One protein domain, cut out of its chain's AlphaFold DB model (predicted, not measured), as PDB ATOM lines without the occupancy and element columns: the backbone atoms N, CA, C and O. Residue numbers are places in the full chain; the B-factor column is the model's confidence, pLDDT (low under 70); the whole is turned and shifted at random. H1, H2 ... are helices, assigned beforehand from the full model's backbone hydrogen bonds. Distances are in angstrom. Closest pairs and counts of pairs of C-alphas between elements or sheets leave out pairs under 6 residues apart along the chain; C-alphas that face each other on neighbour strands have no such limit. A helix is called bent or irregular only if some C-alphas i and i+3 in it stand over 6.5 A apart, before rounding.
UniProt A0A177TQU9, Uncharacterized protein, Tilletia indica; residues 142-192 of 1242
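AT A GLANCE: This is residues 142 to 192 of the 1242 residues of an uncharacterized protein of Tilletia indica (UniProt A0A177TQU9). A loose string of four helices: H2, the longest, is at one end with little H1 near it, and from H2 the chain trails through short H3 to H4 at the far end, where residues 185 to 190 stick out. The printed part has 51 residues, all helix in class, with H1, H2, H3, H4 along the chain and no named strand. It is loose, radius of gyration of the C-alphas 13.5 A, spanning 38 by 22 by 17 A.

HOW THE PARTS SIT: Start at H2, residues 154 to 165; H1, residues 143 to 146, is near it, with 5 pairs of C-alphas within 10 A, the closest at 8.2 A. H3, residues 174 to 179, is apart from both, and H4, residues 186 to 192, is apart from H1, H2 and H3. Every O i to N i+4 pair is within hydrogen-bond range in H4, 6 of 8 in H2 and 1 of 2 in H3; H1 is too short for one.

IN THESE COORDINATES: Find C-alpha 154 at (131.229, -98.429, 376.177); H2 runs 17.1 A to C-alpha 165. H1 and H2 are only just irregular: C-alphas 143 and 146 are 6.7 A apart, 155 and 158 6.9 A. H4 ends at C-alpha 192, (162.892, -107.962, 375.828).

THE WHOLE: The C-alphas farthest apart, Ala 166 and Ala 190, are 38.6 A apart. The printed part has no cut, and its three links are short. Look for pLDDT under 70 in residues 169 to 192.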
ATOM      1  N   ARG A 142     137.866 -94.827 388.321       89.81
ATOM      2  CA  ARG A 142     139.280 -95.208 388.133       89.81
ATOM      3  C   ARG A 142     140.100 -93.965 387.790       89.81
ATOM      4  O   ARG A 142     139.737 -93.256 386.862       89.81
ATOM      5  N   ARG A 143     141.221 -93.724 388.487       87.50
ATOM      6  CA  ARG A 143     142.052 -92.510 388.292       87.50
ATOM      7  C   ARG A 143     142.509 -92.322 386.836       87.50
ATOM      8  O   ARG A 143     142.482 -91.213 386.334       87.50
ATOM      9  N   ALA A 144     142.855 -93.411 386.148       85.25
ATOM     10  CA  ALA A 144     143.290 -93.379 384.749       85.25
ATOM     11  C   ALA A 144     142.162 -93.135 383.721       85.25
ATOM     12  O   ALA A 144     142.443 -93.024 382.533       85.25
ATOM     13  N   ALA A 145     140.893 -93.050 384.134       85.56
ATOM     14  CA  ALA A 145     139.787 -92.764 383.217       85.56
ATOM     15  C   ALA A 145     139.803 -91.327 382.661       85.56
ATOM     16  O   ALA A 145     139.098 -91.059 381.697       85.56
ATOM     17  N   SER A 146     140.621 -90.429 383.223       81.69
ATOM     18  CA  SER A 146     140.813 -89.062 382.719       81.69
ATOM     19  C   SER A 146     141.614 -88.967 381.416       81.69
ATOM     20  O   SER A 146     141.587 -87.916 380.795       81.69
ATOM     21  N   HIS A 147     142.333 -90.023 381.016       78.75
ATOM     22  CA  HIS A 147     143.180 -90.049 379.808       78.75
ATOM     23  C   HIS A 147     143.129 -91.391 379.050       78.75
ATOM     24  O   HIS A 147     143.852 -91.593 378.077       78.75
ATOM     25  N   ASN A 148     142.327 -92.355 379.521       84.44
ATOM     26  CA  ASN A 148     142.211 -93.689 378.937       84.44
ATOM     27  C   ASN A 148     140.743 -94.143 378.933       84.44
ATOM     28  O   ASN A 148     140.236 -94.706 379.909       84.44
ATOM     29  N   LEU A 149     140.083 -93.929 377.791       85.75
ATOM     30  CA  LEU A 149     138.671 -94.240 377.537       85.75
ATOM     31  C   LEU A 149     138.311 -95.717 377.780       85.75
ATOM     32  O   LEU A 149     137.190 -96.034 378.180       85.75
ATOM     33  N   LEU A 150     139.268 -96.642 377.630       88.19
ATOM     34  CA  LEU A 150     139.056 -98.074 377.884       88.19
ATOM     35  C   LEU A 150     138.857 -98.399 379.377       88.19
ATOM     36  O   LEU A 150     138.528 -99.533 379.723       88.19
ATOM     37  N   ARG A 151     139.037 -97.421 380.277       88.88
ATOM     38  CA  ARG A 151     138.680 -97.527 381.703       88.88
ATOM     39  C   ARG A 151     137.223 -97.160 382.006       88.88
ATOM     40  O   ARG A 151     136.828 -97.277 383.164       88.88
ATOM     41  N   LEU A 152     136.441 -96.768 380.996       90.25
ATOM     42  CA  LEU A 152     135.009 -96.469 381.099       90.25
ATOM     43  C   LEU A 152     134.139 -97.509 380.350       90.25
ATOM     44  O   LEU A 152     134.617 -98.135 379.389       90.25
ATOM     45  N   PRO A 153     132.866 -97.705 380.763       93.88
ATOM     46  CA  PRO A 153     131.880 -98.510 380.026       93.88
ATOM     47  C   PRO A 153     131.654 -97.978 378.600       93.88
ATOM     48  O   PRO A 153     131.706 -96.765 378.418       93.88
ATOM     49  N   LYS A 154     131.355 -98.841 377.603       91.75
ATOM     50  CA  LYS A 154     131.229 -98.429 376.177       91.75
ATOM     51  C   LYS A 154     130.288 -97.222 376.009       91.75
ATOM     52  O   LYS A 154     130.726 -96.214 375.474       91.75
ATOM     53  N   ARG A 155     129.084 -97.269 376.603       91.69
ATOM     54  CA  ARG A 155     128.077 -96.178 376.596       91.69
ATOM     55  C   ARG A 155     128.583 -94.810 377.092       91.69
ATOM     56  O   ARG A 155     127.986 -93.796 376.771       91.69
ATOM     57  N   MET A 156     129.654 -94.765 377.889       90.44
ATOM     58  CA  MET A 156     130.204 -93.523 378.457       90.44
ATOM     59  C   MET A 156     131.449 -93.023 377.712       90.44
ATOM     60  O   MET A 156     131.973 -91.962 378.048       90.44
ATOM     61  N   ARG A 157     131.956 -93.781 376.726       91.38
ATOM     62  CA  ARG A 157     133.175 -93.417 375.988       91.38
ATOM     63  C   ARG A 157     132.948 -92.247 375.050       91.38
ATOM     64  O   ARG A 157     133.830 -91.410 374.984       91.38
ATOM     65  N   ASN A 158     131.783 -92.148 374.415       91.25
ATOM     66  CA  ASN A 158     131.463 -91.066 373.482       91.25
ATOM     67  C   ASN A 158     131.517 -89.707 374.207       91.25
ATOM     68  O   ASN A 158     132.278 -88.833 373.803       91.25
ATOM     69  N   LYS A 159     130.844 -89.578 375.366       90.56
ATOM     70  CA  LYS A 159     130.944 -88.376 376.219       90.56
ATOM     71  C   LYS A 159     132.375 -88.125 376.714       90.56
ATOM     72  O   LYS A 159     132.854 -87.002 376.700       90.56
ATOM     73  N   ALA A 160     133.086 -89.169 377.140       90.25
ATOM     74  CA  ALA A 160     134.470 -89.016 377.586       90.25
ATOM     75  C   ALA A 160     135.443 -88.650 376.443       90.25
ATOM     76  O   ALA A 160     136.490 -88.070 376.707       90.25
ATOM     77  N   ALA A 161     135.115 -88.990 375.194       88.38
ATOM     78  CA  ALA A 161     135.883 -88.635 374.007       88.38
ATOM     79  C   ALA A 161     135.622 -87.183 373.592       88.38
ATOM     80  O   ALA A 161     136.584 -86.478 373.309       88.38
ATOM     81  N   SER A 162     134.373 -86.701 373.637       88.31
ATOM     82  CA  SER A 162     134.085 -85.274 373.434       88.31
ATOM     83  C   SER A 162     134.669 -84.406 374.557       88.31
ATOM     84  O   SER A 162     135.295 -83.393 374.267       88.31
ATOM     85  N   GLU A 163     134.599 -84.849 375.819       86.69
ATOM     86  CA  GLU A 163     135.295 -84.207 376.951       86.69
ATOM     87  C   GLU A 163     136.828 -84.198 376.809       86.69
ATOM     88  O   GLU A 163     137.473 -83.306 377.356       86.69
ATOM     89  N   LEU A 164     137.418 -85.182 376.117       83.56
ATOM     90  CA  LEU A 164     138.852 -85.190 375.816       83.56
ATOM     91  C   LEU A 164     139.192 -84.269 374.643       83.56
ATOM     92  O   LEU A 164     140.126 -83.489 374.794       83.56
ATOM     93  N   LYS A 165     138.433 -84.317 373.532       82.44
ATOM     94  CA  LYS A 165     138.584 -83.410 372.376       82.44
ATOM     95  C   LYS A 165     138.479 -81.940 372.808       82.44
ATOM     96  O   LYS A 165     139.302 -81.131 372.409       82.44
ATOM     97  N   ALA A 166     137.534 -81.613 373.692       82.00
ATOM     98  CA  ALA A 166     137.360 -80.280 374.275       82.00
ATOM     99  C   ALA A 166     138.354 -79.960 375.419       82.00
ATOM    100  O   ALA A 166     138.034 -79.198 376.335       82.00
ATOM    101  N   SER A 167     139.543 -80.573 375.434       76.62
ATOM    102  CA  SER A 167     140.561 -80.328 376.459       76.62
ATOM    103  C   SER A 167     141.980 -80.516 375.930       76.62
ATOM    104  O   SER A 167     142.251 -81.434 375.164       76.62
ATOM    105  N   ASN A 168     142.933 -79.765 376.479       72.69
ATOM    106  CA  ASN A 168     144.366 -79.894 376.179       72.69
ATOM    107  C   ASN A 168     144.987 -81.200 376.757       72.69
ATOM    108  O   ASN A 168     146.195 -81.296 376.967       72.69
ATOM    109  N   THR A 169     144.171 -82.214 377.075       65.00
ATOM    110  CA  THR A 169     144.595 -83.495 377.656       65.00
ATOM    111  C   THR A 169     144.811 -84.521 376.543       65.00
ATOM    112  O   THR A 169     143.881 -85.235 376.174       65.00
ATOM    113  N   LEU A 170     146.038 -84.631 376.021       59.34
ATOM    114  CA  LEU A 170     146.361 -85.552 374.921       59.34
ATOM    115  C   LEU A 170     145.856 -86.988 375.182       59.34
ATOM    116  O   LEU A 170     146.328 -87.690 376.084       59.34
ATOM    117  N   ALA A 171     144.891 -87.426 374.368       57.09
ATOM    118  CA  ALA A 171     144.262 -88.735 374.475       57.09
ATOM    119  C   ALA A 171     145.253 -89.843 374.082       57.09
ATOM    120  O   ALA A 171     145.718 -89.920 372.948       57.09
ATOM    121  N   LEU A 172     145.585 -90.731 375.024       57.25
ATOM    122  CA  LEU A 172     146.655 -91.705 374.813       57.25
ATOM    123  C   LEU A 172     146.192 -92.903 373.971       57.25
ATOM    124  O   LEU A 172     145.525 -93.809 374.483       57.25
ATOM    125  N   ARG A 173     146.616 -92.959 372.697       56.19
ATOM    126  CA  ARG A 173     146.334 -94.095 371.800       56.19
ATOM    127  C   ARG A 173     146.854 -95.408 372.398       56.19
ATOM    128  O   ARG A 173     147.883 -95.469 373.078       56.19
ATOM    129  N   LYS A 174     146.202 -96.522 372.052       49.94
ATOM    130  CA  LYS A 174     146.579 -97.898 372.451       49.94
ATOM    131  C   LYS A 174     148.026 -98.261 372.061       49.94
ATOM    132  O   LYS A 174     148.627 -99.137 372.684       49.94
ATOM    133  N   ALA A 175     148.605 -97.601 371.054       52.06
ATOM    134  CA  ALA A 175     150.032 -97.658 370.722       52.06
ATOM    135  C   ALA A 175     150.906 -96.848 371.704       52.06
ATOM    136  O   ALA A 175     151.818 -97.411 372.306       52.06
ATOM    137  N   GLN A 176     150.590 -95.572 371.952       54.62
ATOM    138  CA  GLN A 176     151.314 -94.716 372.906       54.62
ATOM    139  C   GLN A 176     151.291 -95.271 374.340       54.62
ATOM    140  O   GLN A 176     152.302 -95.207 375.027       54.62
ATOM    141  N   ILE A 177     150.197 -95.902 374.790       50.62
ATOM    142  CA  ILE A 177     150.141 -96.590 376.098       50.62
ATOM    143  C   ILE A 177     151.135 -97.765 376.162       50.62
ATOM    144  O   ILE A 177     151.679 -98.053 377.226       50.62
ATOM    145  N   ARG A 178     151.389 -98.444 375.034       50.75
ATOM    146  CA  ARG A 178     152.406 -99.503 374.940       50.75
ATOM    147  C   ARG A 178     153.824 -98.915 374.881       50.75
ATOM    148  O   ARG A 178     154.690 -99.459 375.552       50.75
ATOM    149  N   ARG A 179     154.033 -97.794 374.173       46.91
ATOM    150  CA  ARG A 179     155.325 -97.074 374.075       46.91
ATOM    151  C   ARG A 179     155.727 -96.341 375.374       46.91
ATOM    152  O   ARG A 179     156.902 -96.331 375.709       46.91
ATOM    153  N   ARG A 180     154.781 -95.791 376.155       43.16
ATOM    154  CA  ARG A 180     155.058 -95.105 377.445       43.16
ATOM    155  C   ARG A 180     155.580 -96.029 378.551       43.16
ATOM    156  O   ARG A 180     156.132 -95.538 379.530       43.16
ATOM    157  N   PHE A 181     155.466 -97.350 378.404       45.06
ATOM    158  CA  PHE A 181     156.359 -98.263 379.119       45.06
ATOM    159  C   PHE A 181     157.701 -98.284 378.392       45.06
ATOM    160  O   PHE A 181     157.992 -99.237 377.671       45.06
ATOM    161  N   GLY A 182     158.475 -97.211 378.589       41.34
ATOM    162  CA  GLY A 182     159.773 -97.011 377.958       41.34
ATOM    163  C   GLY A 182     160.671 -98.238 378.096       41.34
ATOM    164  O   GLY A 182     160.582 -99.005 379.071       41.34
ATOM    165  N   ASP A 183     161.515 -98.433 377.089       47.78
ATOM    166  CA  ASP A 183     162.231 -99.687 376.879       47.78
ATOM    167  C   ASP A 183     163.181-100.069 378.025       47.78
ATOM    168  O   ASP A 183     163.432-101.255 378.253       47.78
ATOM    169  N   ASP A 184     163.589 -99.086 378.825       49.56
ATOM    170  CA  ASP A 184     164.456 -99.247 379.989       49.56
ATOM    171  C   ASP A 184     163.737 -99.547 381.303       49.56
ATOM    172  O   ASP A 184     164.393 -99.797 382.320       49.56
ATOM    173  N   THR A 185     162.405 -99.624 381.337       51.47
ATOM    174  CA  THR A 185     161.728-100.134 382.542       51.47
ATOM    175  C   THR A 185     162.192-101.573 382.838       51.47
ATOM    176  O   THR A 185     162.316-102.375 381.908       51.47
ATOM    177  N   PRO A 186     162.416-101.983 384.106       50.34
ATOM    178  CA  PRO A 186     162.855-103.351 384.421       50.34
ATOM    179  C   PRO A 186     161.910-104.432 383.875       50.34
ATOM    180  O   PRO A 186     162.344-105.518 383.491       50.34
ATOM    181  N   LEU A 187     160.614-104.114 383.773       47.22
ATOM    182  CA  LEU A 187     159.607-104.986 383.176       47.22
ATOM    183  C   LEU A 187     159.711-105.053 381.640       47.22
ATOM    184  O   LEU A 187     159.448-106.120 381.082       47.22
ATOM    185  N   SER A 188     160.105-103.966 380.961       51.38
ATOM    186  CA  SER A 188     160.442-104.006 379.531       51.38
ATOM    187  C   SER A 188     161.736-104.784 379.302       51.38
ATOM    188  O   SER A 188     161.708-105.772 378.576       51.38
ATOM    189  N   ARG A 189     162.829-104.476 380.016       55.41
ATOM    190  CA  ARG A 189     164.095-105.233 379.934       55.41
ATOM    191  C   ARG A 189     163.906-106.734 380.196       55.41
ATOM    192  O   ARG A 189     164.473-107.556 379.473       55.41
ATOM    193  N   ALA A 190     163.048-107.122 381.145       53.25
ATOM    194  CA  ALA A 190     162.656-108.518 381.349       53.25
ATOM    195  C   ALA A 190     161.869-109.104 380.159       53.25
ATOM    196  O   ALA A 190     162.167-110.214 379.718       53.25
ATOM    197  N   ARG A 191     160.897-108.365 379.600       54.88
ATOM    198  CA  ARG A 191     160.132-108.786 378.412       54.88
ATOM    199  C   ARG A 191     161.014-108.911 377.172       54.88
ATOM    200  O   ARG A 191     160.966-109.964 376.541       54.88
ATOM    201  N   LYS A 192     161.864-107.920 376.878       50.44
ATOM    202  CA  LYS A 192     162.892-107.962 375.828       50.44
ATOM    203  C   LYS A 192     163.797-109.178 376.006       50.44
ATOM    204  O   LYS A 192     163.911-109.962 375.074       50.44
TER     205      LYS A 192